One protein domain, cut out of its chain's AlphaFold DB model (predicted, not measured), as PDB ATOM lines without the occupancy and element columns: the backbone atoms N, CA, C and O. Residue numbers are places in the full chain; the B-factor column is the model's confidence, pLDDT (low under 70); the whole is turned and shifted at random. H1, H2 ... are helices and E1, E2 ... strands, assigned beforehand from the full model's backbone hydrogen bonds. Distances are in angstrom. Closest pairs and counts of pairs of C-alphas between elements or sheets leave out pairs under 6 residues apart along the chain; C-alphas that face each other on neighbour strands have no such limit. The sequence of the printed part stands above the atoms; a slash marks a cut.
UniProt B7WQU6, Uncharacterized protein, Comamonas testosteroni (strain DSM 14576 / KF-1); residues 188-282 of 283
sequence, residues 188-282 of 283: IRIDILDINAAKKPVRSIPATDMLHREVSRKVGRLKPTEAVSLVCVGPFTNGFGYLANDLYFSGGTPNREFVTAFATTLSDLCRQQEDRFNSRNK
ATOM      1  N   ILE A 188      38.247 -43.296  39.801       92.12
ATOM      2  CA  ILE A 188      38.250 -42.207  40.782       92.12
ATOM      3  C   ILE A 188      37.032 -42.343  41.684       92.12
ATOM      4  O   ILE A 188      35.919 -42.603  41.217       92.12
ATOM      5  N   ARG A 189      37.236 -42.118  42.979       95.25
ATOM      6  CA  ARG A 189      36.161 -41.976  43.960       95.25
ATOM      7  C   ARG A 189      36.406 -40.768  44.857       95.25
ATOM      8  O   ARG A 189      37.542 -40.370  45.094       95.25
ATOM      9  N   ILE A 190      35.317 -40.191  45.341       96.44
ATOM     10  CA  ILE A 190      35.321 -39.175  46.387       96.44
ATOM     11  C   ILE A 190      35.020 -39.890  47.700       96.44
ATOM     12  O   ILE A 190      33.955 -40.497  47.828       96.44
ATOM     13  N   ASP A 191      35.928 -39.796  48.662       94.94
ATOM     14  CA  ASP A 191      35.746 -40.325  50.010       94.94
ATOM     15  C   ASP A 191      35.444 -39.185  50.975       94.94
ATOM     16  O   ASP A 191      36.168 -38.198  51.034       94.94
ATOM     17  N   ILE A 192      34.373 -39.321  51.750       94.44
ATOM     18  CA  ILE A 192      34.035 -38.383  52.820       94.44
ATOM     19  C   ILE A 192      34.529 -38.992  54.126       94.44
ATOM     20  O   ILE A 192      34.137 -40.106  54.486       94.44
ATOM     21  N   LEU A 193      35.412 -38.270  54.807       91.81
ATOM     22  CA  LEU A 193      36.104 -38.700  56.018       91.81
ATOM     23  C   LEU A 193      35.609 -37.845  57.189       91.81
ATOM     24  O   LEU A 193      35.776 -36.631  57.159       91.81
ATOM     25  N   ASP A 194      35.013 -38.450  58.218       89.38
ATOM     26  CA  ASP A 194      34.716 -37.762  59.485       89.38
ATOM     27  C   ASP A 194      35.911 -37.961  60.428       89.38
ATOM     28  O   ASP A 194      36.349 -39.098  60.611       89.38
ATOM     29  N   ILE A 195      36.443 -36.891  61.029       82.50
ATOM     30  CA  ILE A 195      37.594 -36.976  61.952       82.50
ATOM     31  C   ILE A 195      37.321 -37.885  63.166       82.50
ATOM     32  O   ILE A 195      38.252 -38.438  63.748       82.50
ATOM     33  N   ASN A 196      36.046 -38.077  63.520       83.75
ATOM     34  CA  ASN A 196      35.617 -38.945  64.618       83.75
ATOM     35  C   ASN A 196      35.443 -40.415  64.193       83.75
ATOM     36  O   ASN A 196      35.293 -41.292  65.043       83.75
ATOM     37  N   ALA A 197      35.442 -40.708  62.889       77.75
ATOM     38  CA  ALA A 197      35.421 -42.075  62.385       77.75
ATOM     39  C   ALA A 197      36.840 -42.665  62.393       77.75
ATOM     40  O   ALA A 197      37.827 -41.975  62.144       77.75
ATOM     41  N   ALA A 198      36.957 -43.976  62.631       72.94
ATOM     42  CA  ALA A 198      38.236 -44.686  62.742       72.94
ATOM     43  C   ALA A 198      38.953 -44.880  61.381       72.94
ATOM     44  O   ALA A 198      39.168 -46.005  60.932       72.94
ATOM     45  N   LYS A 199      39.298 -43.771  60.709       68.50
ATOM     46  CA  LYS A 199      40.012 -43.684  59.418       68.50
ATOM     47  C   LYS A 199      39.369 -44.468  58.261       68.50
ATOM     48  O   LYS A 199      40.045 -44.816  57.296       68.50
ATOM     49  N   LYS A 200      38.060 -44.723  58.334       82.38
ATOM     50  CA  LYS A 200      37.248 -45.270  57.237       82.38
ATOM     51  C   LYS A 200      36.336 -44.172  56.681       82.38
ATOM     52  O   LYS A 200      35.835 -43.376  57.476       82.38
ATOM     53  N   PRO A 201      36.086 -44.128  55.360       88.06
ATOM     54  CA  PRO A 201      35.128 -43.188  54.799       88.06
ATOM     55  C   PRO A 201      33.723 -43.477  55.324       88.06
ATOM     56  O   PRO A 201      33.266 -44.619  55.304       88.06
ATOM     57  N   VAL A 202      33.024 -42.428  55.764       92.06
ATOM     58  CA  VAL A 202      31.603 -42.516  56.139       92.06
ATOM     59  C   VAL A 202      30.711 -42.648  54.903       92.06
ATOM     60  O   VAL A 202      29.591 -43.144  54.991       92.06
ATOM     61  N   ARG A 203      31.214 -42.227  53.734       92.75
ATOM     62  CA  ARG A 203      30.586 -42.411  52.423       92.75
ATOM     63  C   ARG A 203      31.643 -42.324  51.321       92.75
ATOM     64  O   ARG A 203      32.470 -41.416  51.343       92.75
ATOM     65  N   SER A 204      31.560 -43.216  50.339       94.00
ATOM     66  CA  SER A 204      32.356 -43.179  49.105       94.00
ATOM     67  C   SER A 204      31.440 -43.007  47.896       94.00
ATOM     68  O   SER A 204      30.364 -43.600  47.844       94.00
ATOM     69  N   ILE A 205      31.855 -42.199  46.919       93.38
ATOM     70  CA  ILE A 205      31.074 -41.878  45.716       93.38
ATOM     71  C   ILE A 205      31.953 -42.115  44.475       93.38
ATOM     72  O   ILE A 205      33.003 -41.479  44.378       93.38
ATOM     73  N   PRO A 206      31.571 -42.975  43.510       90.19
ATOM     74  CA  PRO A 206      32.309 -43.122  42.254       90.19
ATOM     75  C   PRO A 206      32.228 -41.829  41.428       90.19
ATOM     76  O   PRO A 206      31.170 -41.196  41.363       90.19
ATOM     77  N   ALA A 207      33.353 -41.410  40.841       88.69
ATOM     78  CA  ALA A 207      33.516 -40.044  40.341       88.69
ATOM     79  C   ALA A 207      34.503 -39.873  39.162       88.69
ATOM     80  O   ALA A 207      34.941 -38.751  38.911       88.69
ATOM     81  N   THR A 208      34.855 -40.948  38.443       74.50
ATOM     82  CA  THR A 208      35.825 -40.952  37.319       74.50
ATOM     83  C   THR A 208      35.611 -39.822  36.305       74.50
ATOM     84  O   THR A 208      36.569 -39.136  35.937       74.50
ATOM     85  N   ASP A 209      34.357 -39.576  35.929       69.50
ATOM     86  CA  ASP A 209      33.977 -38.657  34.849       69.50
ATOM     87  C   ASP A 209      33.463 -37.290  35.347       69.50
ATOM     88  O   ASP A 209      33.060 -36.431  34.564       69.50
ATOM     89  N   MET A 210      33.505 -37.054  36.665       77.25
ATOM     90  CA  MET A 210      32.903 -35.884  37.309       77.25
ATOM     91  C   MET A 210      33.744 -34.604  37.147       77.25
ATOM     92  O   MET A 210      34.978 -34.623  37.233       77.25
ATOM     93  N   LEU A 211      33.077 -33.454  37.007       77.44
ATOM     94  CA  LEU A 211      33.722 -32.141  37.114       77.44
ATOM     95  C   LEU A 211      33.910 -31.728  38.579       77.44
ATOM     96  O   LEU A 211      33.018 -31.912  39.406       77.44
ATOM     97  N   HIS A 212      35.019 -31.052  38.899       84.38
ATOM     98  CA  HIS A 212      35.293 -30.552  40.255       84.38
ATOM     99  C   HIS A 212      34.141 -29.689  40.812       84.38
ATOM    100  O   HIS A 212      33.747 -29.837  41.966       84.38
ATOM    101  N   ARG A 213      33.521 -28.847  39.971       82.62
ATOM    102  CA  ARG A 213      32.379 -27.997  40.362       82.62
ATOM    103  C   ARG A 213      31.108 -28.768  40.748       82.62
ATOM    104  O   ARG A 213      30.194 -28.180  41.314       82.62
ATOM    105  N   GLU A 214      31.012 -30.052  40.406       83.44
ATOM    106  CA  GLU A 214      29.845 -30.892  40.701       83.44
ATOM    107  C   GLU A 214      29.997 -31.676  42.009       83.44
ATOM    108  O   GLU A 214      28.998 -32.185  42.527       83.44
ATOM    109  N   VAL A 215      31.213 -31.726  42.570       90.50
ATOM    110  CA  VAL A 215      31.527 -32.434  43.819       90.50
ATOM    111  C   VAL A 215      30.656 -31.924  44.961       90.50
ATOM    112  O   VAL A 215      30.001 -32.726  45.617       90.50
ATOM    113  N   SER A 216      30.571 -30.607  45.163       88.56
ATOM    114  CA  SER A 216      29.759 -30.003  46.231       88.56
ATOM    115  C   SER A 216      28.280 -30.400  46.138       88.56
ATOM    116  O   SER A 216      27.677 -30.783  47.140       88.56
ATOM    117  N   ARG A 217      27.706 -30.415  44.927       88.12
ATOM    118  CA  ARG A 217      26.329 -30.871  44.670       88.12
ATOM    119  C   ARG A 217      26.154 -32.370  44.933       88.12
ATOM    120  O   ARG A 217      25.110 -32.771  45.438       88.12
ATOM    121  N   LYS A 218      27.138 -33.206  44.580       89.38
ATOM    122  CA  LYS A 218      27.059 -34.671  44.730       89.38
ATOM    123  C   LYS A 218      27.300 -35.137  46.171       89.38
ATOM    124  O   LYS A 218      26.660 -36.081  46.625       89.38
ATOM    125  N   VAL A 219      28.204 -34.468  46.881       91.00
ATOM    126  CA  VAL A 219      28.470 -34.660  48.311       91.00
ATOM    127  C   VAL A 219      27.286 -34.143  49.138       91.00
ATOM    128  O   VAL A 219      26.824 -34.836  50.046       91.00
ATOM    129  N   GLY A 220      26.739 -32.977  48.788       87.25
ATOM    130  CA  GLY A 220      25.673 -32.325  49.541       87.25
ATOM    131  C   GLY A 220      26.194 -31.661  50.818       87.25
ATOM    132  O   GLY A 220      27.350 -31.246  50.895       87.25
ATOM    133  N   ARG A 221      25.333 -31.538  51.833       87.56
ATOM    134  CA  ARG A 221      25.684 -30.885  53.103       87.56
ATOM    135  C   ARG A 221      26.636 -31.761  53.926       87.56
ATOM    136  O   ARG A 221      26.252 -32.850  54.341       87.56
ATOM    137  N   LEU A 222      27.835 -31.247  54.180       86.50
ATOM    138  CA  LEU A 222      28.835 -31.831  55.080       86.50
ATOM    139  C   LEU A 222      28.602 -31.404  56.535       86.50
ATOM    140  O   LEU A 222      28.082 -30.312  56.795       86.50
ATOM    141  N   LYS A 223      29.047 -32.232  57.483       89.88
ATOM    142  CA  LYS A 223      29.275 -31.804  58.873       89.88
ATOM    143  C   LYS A 223      30.552 -30.951  58.976       89.88
ATOM    144  O   LYS A 223      31.463 -31.128  58.170       89.88
ATOM    145  N   PRO A 224      30.707 -30.107  60.015       88.44
ATOM    146  CA  PRO A 224      31.967 -29.399  60.276       88.44
ATOM    147  C   PRO A 224      33.179 -30.330  60.458       88.44
ATOM    148  O   PRO A 224      34.302 -29.939  60.161       88.44
ATOM    149  N   THR A 225      32.944 -31.560  60.925       90.06
ATOM    150  CA  THR A 225      33.948 -32.607  61.175       90.06
ATOM    151  C   THR A 225      34.306 -33.444  59.945       90.06
ATOM    152  O   THR A 225      35.194 -34.292  60.035       90.06
ATOM    153  N   GLU A 226      33.621 -33.239  58.817       91.88
ATOM    154  CA  GLU A 226      33.806 -34.020  57.596       91.88
ATOM    155  C   GLU A 226      34.703 -33.289  56.587       91.88
ATOM    156  O   GLU A 226      34.472 -32.127  56.249       91.88
ATOM    157  N   ALA A 227      35.703 -34.006  56.079       92.94
ATOM    158  CA  ALA A 227      36.534 -33.631  54.941       92.94
ATOM    159  C   ALA A 227      36.152 -34.458  53.700       92.94
ATOM    160  O   ALA A 227      35.513 -35.511  53.800       92.94
ATOM    161  N   VAL A 228      36.552 -33.987  52.521       95.19
ATOM    162  CA  VAL A 228      36.271 -34.618  51.225       95.19
ATOM    163  C   VAL A 228      37.585 -34.896  50.513       95.19
ATOM    164  O   VAL A 228      38.254 -33.962  50.079       95.19
ATOM    165  N   SER A 229      37.916 -36.170  50.341       95.06
ATOM    166  CA  SER A 229      39.155 -36.642  49.725       95.06
ATOM    167  C   SER A 229      38.941 -37.127  48.293       95.06
ATOM    168  O   SER A 229      38.017 -37.894  48.012       95.06
ATOM    169  N   LEU A 230      39.805 -36.687  47.377       96.75
ATOM    170  CA  LEU A 230      39.886 -37.208  46.014       96.75
ATOM    171  C   LEU A 230      40.803 -38.426  46.010       96.75
ATOM    172  O   LEU A 230      42.013 -38.286  46.192       96.75
ATOM    173  N   VAL A 231      40.229 -39.600  45.753       95.69
ATOM    174  CA  VAL A 231      40.949 -40.872  45.723       95.69
ATOM    175  C   VAL A 231      41.078 -41.373  44.287       95.69
ATOM    176  O   VAL A 231      40.094 -41.716  43.630       95.69
ATOM    177  N   CYS A 232      42.319 -41.448  43.828       94.62
ATOM    178  CA  CYS A 232      42.732 -41.865  42.496       94.62
ATOM    179  C   CYS A 232      43.266 -43.297  42.586       94.62
ATOM    180  O   CYS A 232      44.315 -43.519  43.187       94.62
ATOM    181  N   VAL A 233      42.547 -44.284  42.051       92.75
ATOM    182  CA  VAL A 233      42.843 -45.718  42.230       92.75
ATOM    183  C   VAL A 233      43.598 -46.260  41.016       92.75
ATOM    184  O   VAL A 233      43.191 -46.016  39.883       92.75
ATOM    185  N   GLY A 234      44.690 -47.001  41.227       91.38
ATOM    186  CA  GLY A 234      45.575 -47.484  40.160       91.38
ATOM    187  C   GLY A 234      46.788 -48.278  40.676       91.38
ATOM    188  O   GLY A 234      46.984 -48.370  41.885       91.38
ATOM    189  N   PRO A 235      47.642 -48.848  39.799       88.31
ATOM    190  CA  PRO A 235      48.830 -49.622  40.187       88.31
ATOM    191  C   PRO A 235      49.988 -48.724  40.680       88.31
ATOM    192  O   PRO A 235      51.081 -48.662  40.102       88.31
ATOM    193  N   PHE A 236      49.730 -47.976  41.752       87.50
ATOM    194  CA  PHE A 236      50.694 -47.116  42.428       87.50
ATOM    195  C   PHE A 236      51.670 -47.934  43.274       87.50
ATOM    196  O   PHE A 236      51.295 -48.870  43.973       87.50
ATOM    197  N   THR A 237      52.942 -47.541  43.243       83.31
ATOM    198  CA  THR A 237      54.053 -48.214  43.938       83.31
ATOM    199  C   THR A 237      54.140 -47.869  45.429       83.31
ATOM    200  O   THR A 237      55.124 -48.195  46.077       83.31
ATOM    201  N   ASN A 238      53.116 -47.220  45.990       81.94
ATOM    202  CA  ASN A 238      53.051 -46.829  47.401       81.94
ATOM    203  C   ASN A 238      52.506 -47.929  48.332       81.94
ATOM    204  O   ASN A 238      52.311 -47.670  49.513       81.94
ATOM    205  N   GLY A 239      52.201 -49.121  47.809       80.56
ATOM    206  CA  GLY A 239      51.637 -50.241  48.573       80.56
ATOM    207  C   GLY A 239      50.130 -50.157  48.855       80.56
ATOM    208  O   GLY A 239      49.548 -51.149  49.279       80.56
ATOM    209  N   PHE A 240      49.478 -49.021  48.578       84.31
ATOM    210  CA  PHE A 240      48.047 -48.817  48.846       84.31
ATOM    211  C   PHE A 240      47.152 -48.981  47.609       84.31
ATOM    212  O   PHE A 240      45.945 -49.157  47.748       84.31
ATOM    213  N   GLY A 241      47.710 -48.905  46.395       87.75
ATOM    214  CA  GLY A 241      46.929 -48.988  45.151       87.75
ATOM    215  C   GLY A 241      46.047 -47.758  44.877       87.75
ATOM    216  O   GLY A 241      45.170 -47.790  44.014       87.75
ATOM    217  N   TYR A 242      46.267 -46.659  45.600       91.88
ATOM    218  CA  TYR A 242      45.627 -45.373  45.346       91.88
ATOM    219  C   TYR A 242      46.506 -44.204  45.802       91.88
ATOM    220  O   TYR A 242      47.329 -44.349  46.705       91.88
ATOM    221  N   LEU A 243      46.289 -43.035  45.206       92.00
ATOM    222  CA  LEU A 243      46.674 -41.736  45.762       92.00
ATOM    223  C   LEU A 243      45.422 -41.075  46.345       92.00
ATOM    224  O   LEU A 243      44.334 -41.223  45.786       92.00
ATOM    225  N   ALA A 244      45.553 -40.392  47.479       91.88
ATOM    226  CA  ALA A 244      44.460 -39.661  48.106       91.88
ATOM    227  C   ALA A 244      44.964 -38.327  48.653       91.88
ATOM    228  O   ALA A 244      46.035 -38.269  49.262       91.88
ATOM    229  N   ASN A 245      44.180 -37.273  48.446       93.12
ATOM    230  CA  ASN A 245      44.422 -35.948  49.004       93.12
ATOM    231  C   ASN A 245      43.096 -35.176  49.076       93.12
ATOM    232  O   ASN A 245      42.213 -35.362  48.230       93.12
ATOM    233  N   ASP A 246      42.954 -34.305  50.068       92.69
ATOM    234  CA  ASP A 246      41.696 -33.622  50.349       92.69
ATOM    235  C   ASP A 246      41.395 -32.553  49.296       92.69
ATOM    236  O   ASP A 246      42.236 -31.711  49.004       92.69
ATOM    237  N   LEU A 247      40.193 -32.580  48.715       92.50
ATOM    238  CA  LEU A 247      39.625 -31.492  47.907       92.50
ATOM    239  C   LEU A 247      39.130 -30.360  48.805       92.50
ATOM    240  O   LEU A 247      39.375 -29.188  48.525       92.50
ATOM    241  N   TYR A 248      38.435 -30.735  49.881       92.12
ATOM    242  CA  TYR A 248      37.918 -29.827  50.896       92.12
ATOM    243  C   TYR A 248      38.298 -30.371  52.271       92.12
ATOM    244  O   TYR A 248      37.962 -31.508  52.605       92.12
ATOM    245  N   PHE A 249      38.976 -29.556  53.074       89.50
ATOM    246  CA  PHE A 249      39.254 -29.863  54.474       89.50
ATOM    247  C   PHE A 249      37.973 -29.776  55.322       89.50
ATOM    248  O   PHE A 249      36.944 -29.262  54.871       89.50
ATOM    249  N   SER A 250      38.050 -30.225  56.578       83.94
ATOM    250  CA  SER A 250      36.990 -30.037  57.578       83.94
ATOM    251  C   SER A 250      36.521 -28.578  57.627       83.94
ATOM    252  O   SER A 250      37.343 -27.661  57.703       83.94
ATOM    253  N   GLY A 251      35.207 -28.358  57.561       79.00
ATOM    254  CA  GLY A 251      34.608 -27.024  57.430       79.00
ATOM    255  C   GLY A 251      34.449 -26.520  55.986       79.00
ATOM    256  O   GLY A 251      33.943 -25.419  55.787       79.00
ATOM    257  N   GLY A 252      34.827 -27.309  54.973       82.81
ATOM    258  CA  GLY A 252      34.585 -27.011  53.554       82.81
ATOM    259  C   GLY A 252      35.649 -26.144  52.870       82.81
ATOM    260  O   GLY A 252      35.474 -25.765  51.713       82.81
ATOM    261  N   THR A 253      36.754 -25.829  53.551       88.12
ATOM    262  CA  THR A 253      37.856 -25.028  52.993       88.12
ATOM    263  C   THR A 253      38.532 -25.771  51.832       88.12
ATOM    264  O   THR A 253      39.021 -26.880  52.051       88.12
ATOM    265  N   PRO A 254      38.617 -25.197  50.616       88.44
ATOM    266  CA  PRO A 254      39.240 -25.863  49.475       88.44
ATOM    267  C   PRO A 254      40.755 -25.992  49.636       88.44
ATOM    268  O   PRO A 254      41.437 -25.056  50.067       88.44
ATOM    269  N   ASN A 255      41.291 -27.144  49.234       88.88
ATOM    270  CA  ASN A 255      42.725 -27.387  49.227       88.88
ATOM    271  C   ASN A 255      43.400 -26.642  48.065       88.88
ATOM    272  O   ASN A 255      43.178 -26.933  46.890       88.88
ATOM    273  N   ARG A 256      44.262 -25.685  48.421       85.19
ATOM    274  CA  ARG A 256      44.982 -24.810  47.484       85.19
ATOM    275  C   ARG A 256      46.096 -25.509  46.704       85.19
ATOM    276  O   ARG A 256      46.633 -24.911  45.779       85.19
ATOM    277  N   GLU A 257      46.448 -26.747  47.049       81.44
ATOM    278  CA  GLU A 257      47.386 -27.546  46.254       81.44
ATOM    279  C   GLU A 257      46.811 -27.991  44.899       81.44
ATOM    280  O   GLU A 257      47.569 -28.387  44.013       81.44
ATOM    281  N   PHE A 258      45.484 -27.972  44.737       82.75
ATOM    282  CA  PHE A 258      44.833 -28.291  43.473       82.75
ATOM    283  C   PHE A 258      44.643 -27.032  42.630       82.75
ATOM    284  O   PHE A 258      43.941 -26.097  43.016       82.75
ATOM    285  N   VAL A 259      45.221 -27.030  41.429       77.81
ATOM    286  CA  VAL A 259      45.018 -25.951  40.459       77.81
ATOM    287  C   VAL A 259      43.713 -26.221  39.715       77.81
ATOM    288  O   VAL A 259      43.636 -27.124  38.879       77.81
ATOM    289  N   THR A 260      42.672 -25.451  40.033       72.38
ATOM    290  CA  THR A 260      41.320 -25.626  39.480       72.38
ATOM    291  C   THR A 260      40.887 -24.460  38.598       72.38
ATOM    292  O   THR A 260      41.042 -23.300  38.971       72.38
ATOM    293  N   ALA A 261      40.221 -24.774  37.492       64.94
ATOM    294  CA  ALA A 261      39.482 -23.848  36.645       64.94
ATOM    295  C   ALA A 261      38.027 -24.328  36.470       64.94
ATOM    296  O   ALA A 261      37.669 -25.445  36.844       64.94
ATOM    297  N   PHE A 262      37.178 -23.509  35.840       60.00
ATOM    298  CA  PHE A 262      35.736 -23.780  35.684       60.00
ATOM    299  C   PHE A 262      35.384 -25.133  35.026       60.00
ATOM    300  O   PHE A 262      34.290 -25.659  35.241       60.00
ATOM    301  N   ALA A 263      36.292 -25.691  34.220       60.97
ATOM    302  CA  ALA A 263      36.113 -26.945  33.483       60.97
ATOM    303  C   ALA A 263      37.007 -28.098  33.985       60.97
ATOM    304  O   ALA A 263      37.118 -29.109  33.300       60.97
ATOM    305  N   THR A 264      37.663 -27.948  35.140       67.12
ATOM    306  CA  THR A 264      38.560 -28.975  35.688       67.12
ATOM    307  C   THR A 264      37.793 -30.248  36.047       67.12
ATOM    308  O   THR A 264      36.824 -30.210  36.813       67.12
ATOM    309  N   THR A 265      38.244 -31.378  35.505       78.81
ATOM    310  CA  THR A 265      37.731 -32.719  35.825       78.81
ATOM    311  C   THR A 265      38.425 -33.280  37.070       78.81
ATOM    312  O   THR A 265      39.535 -32.868  37.407       78.81
ATOM    313  N   LEU A 266      37.828 -34.265  37.748       85.88
ATOM    314  CA  LEU A 266      38.550 -34.993  38.799       85.88
ATOM    315  C   LEU A 266      39.715 -35.823  38.243       85.88
ATOM    316  O   LEU A 266      40.714 -36.003  38.934       85.88
ATOM    317  N   SER A 267      39.641 -36.240  36.975       82.69
ATOM    318  CA  SER A 267      40.773 -36.838  36.258       82.69
ATOM    319  C   SER A 267      41.960 -35.875  36.125       82.69
ATOM    320  O   SER A 267      43.101 -36.307  36.270       82.69
ATOM    321  N   ASP A 268      41.725 -34.576  35.907       78.00
ATOM    322  CA  ASP A 268      42.780 -33.551  35.871       78.00
ATOM    323  C   ASP A 268      43.462 -33.439  37.244       78.00
ATOM    324  O   ASP A 268      44.687 -33.403  37.345       78.00
ATOM    325  N   LEU A 269      42.664 -33.433  38.317       87.94
ATOM    326  CA  LEU A 269      43.163 -33.351  39.690       87.94
ATOM    327  C   LEU A 269      43.906 -34.625  40.114       87.94
ATOM    328  O   LEU A 269      44.909 -34.536  40.819       87.94
ATOM    329  N   CYS A 270      43.483 -35.800  39.643       89.38
ATOM    330  CA  CYS A 270      44.234 -37.037  39.847       89.38
ATOM    331  C   CYS A 270      45.598 -37.007  39.158       89.38
ATOM    332  O   CYS A 270      46.586 -37.372  39.788       89.38
ATOM    333  N   ARG A 271      45.699 -36.474  37.933       85.06
ATOM    334  CA  ARG A 271      47.000 -36.267  37.269       85.06
ATOM    335  C   ARG A 271      47.901 -35.339  38.084       85.06
ATOM    336  O   ARG A 271      49.036 -35.702  38.350       85.06
ATOM    337  N   GLN A 272      47.360 -34.247  38.638       84.25
ATOM    338  CA  GLN A 272      48.106 -33.389  39.573       84.25
ATOM    339  C   GLN A 272      48.569 -34.120  40.850       84.25
ATOM    340  O   GLN A 272      49.566 -33.708  41.445       84.25
ATOM    341  N   GLN A 273      47.877 -35.167  41.322       90.06
ATOM    342  CA  GLN A 273      48.394 -36.027  42.400       90.06
ATOM    343  C   GLN A 273      49.500 -36.959  41.893       90.06
ATOM    344  O   GLN A 273      50.530 -37.088  42.551       90.06
ATOM    345  N   GLU A 274      49.313 -37.584  40.727       87.94
ATOM    346  CA  GLU A 274      50.298 -38.481  40.116       87.94
ATOM    347  C   GLU A 274      51.611 -37.771  39.787       87.94
ATOM    348  O   GLU A 274      52.673 -38.284  40.123       87.94
ATOM    349  N   ASP A 275      51.564 -36.571  39.212       81.75
ATOM    350  CA  ASP A 275      52.750 -35.773  38.890       81.75
ATOM    351  C   ASP A 275      53.542 -35.414  40.155       81.75
ATOM    352  O   ASP A 275      54.770 -35.519  40.178       81.75
ATOM    353  N   ARG A 276      52.839 -35.074  41.247       83.06
ATOM    354  CA  ARG A 276      53.435 -34.813  42.569       83.06
ATOM    355  C   ARG A 276      53.982 -36.074  43.241       83.06
ATOM    356  O   ARG A 276      54.977 -35.999  43.956       83.06
ATOM    357  N   PHE A 277      53.358 -37.230  43.032       85.25
ATOM    358  CA  PHE A 277      53.876 -38.516  43.504       85.25
ATOM    359  C   PHE A 277      55.134 -38.926  42.722       85.25
ATOM    360  O   PHE A 277      56.148 -39.297  43.308       85.25
ATOM    361  N   ASN A 278      55.098 -38.784  41.398       78.12
ATOM    362  CA  ASN A 278      56.191 -39.133  40.496       78.12
ATOM    363  C   ASN A 278      57.399 -38.193  40.630       78.12
ATOM    364  O   ASN A 278      58.520 -38.640  40.407       78.12
ATOM    365  N   SER A 279      57.211 -36.918  40.991       74.25
ATOM    366  CA  SER A 279      58.329 -36.002  41.263       74.25
ATOM    367  C   SER A 279      59.019 -36.297  42.597       74.25
ATOM    368  O   SER A 279      60.244 -36.254  42.659       74.25
ATOM    369  N   ARG A 280      58.264 -36.678  43.638       73.25
ATOM    370  CA  ARG A 280      58.817 -37.069  44.949       73.25
ATOM    371  C   ARG A 280      59.663 -38.346  44.895       73.25
ATOM    372  O   ARG A 280      60.630 -38.434  45.632       73.25
ATOM    373  N   ASN A 281      59.339 -39.288  44.008       64.25
ATOM    374  CA  ASN A 281      60.059 -40.563  43.860       64.25
ATOM    375  C   ASN A 281      61.280 -40.497  42.908       64.25
ATOM    376  O   ASN A 281      61.786 -41.539  42.497       64.25
ATOM    377  N   LYS A 282      61.711 -39.298  42.486       57.19
ATOM    378  CA  LYS A 282      62.918 -39.079  41.656       57.19
ATOM    379  C   LYS A 282      64.136 -38.604  42.468       57.19
ATOM    380  O   LYS A 282      65.144 -38.219  41.877       57.19
TER     381      LYS A 282
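What this domain is: This is residues 188 to 282 of the 283 residues of an uncharacterized protein of Comamonas testosteroni (strain DSM 14576 / KF-1) (UniProt B7WQU6). A strongly twisted sheet of four strands, E2 E1 E3 E4, antiparallel throughout, has helices H1 and H2 over one face, two layers. The 95 printed residues run E1 E2 H1 E3 E4 H2, mixed in class and compact, with radius of gyration of the C-alphas 13.0 A and spans 38 by 34 by 22 A.

How they stand to each other: Inner strands E1, residues 188 to 194, and E3, residues 226 to 233, pair by N 191 and O 229, 2.9 A. E2, residues 203 to 206, forms a hairpin with E1 by N 190 and O 205, 2.8 A; E4, residues 242 to 248, one with E3 by N 232 and O 243, 2.8 A. H2, residues 266 to 280, has height 8.5 A over the sheet; its closest C-alphas to E3 are Cys 270 and Cys 232, 5.7 A. On the same face H1, residues 212 to 219, has height 9.4 A; E2, H1, E3 form a split strand-helix-strand unit, E1 between its strands, with a right-handed crossover. O i to N i+4 pairs within hydrogen-bond range are 2 of 4 in H1 and 10 of 11 in H2.

Where its parts are: E1 spans 19.5 A from C-alpha 188 at (38.250, -42.207, 40.782), E2 10.3 A, H1 11.3 A, E3 21.3 A, E4 18.2 A, and H2 21.3 A to C-alpha 280 at (58.817, -37.069, 44.949).

The domain as a whole: The farthest C-alphas, Arg 221 and Lys 282, are 39.8 A apart. The printed part has no cut; E4 to H2 is a long link. pLDDT is under 70 at residues 199, 209, 261 to 264 and 281 to 282.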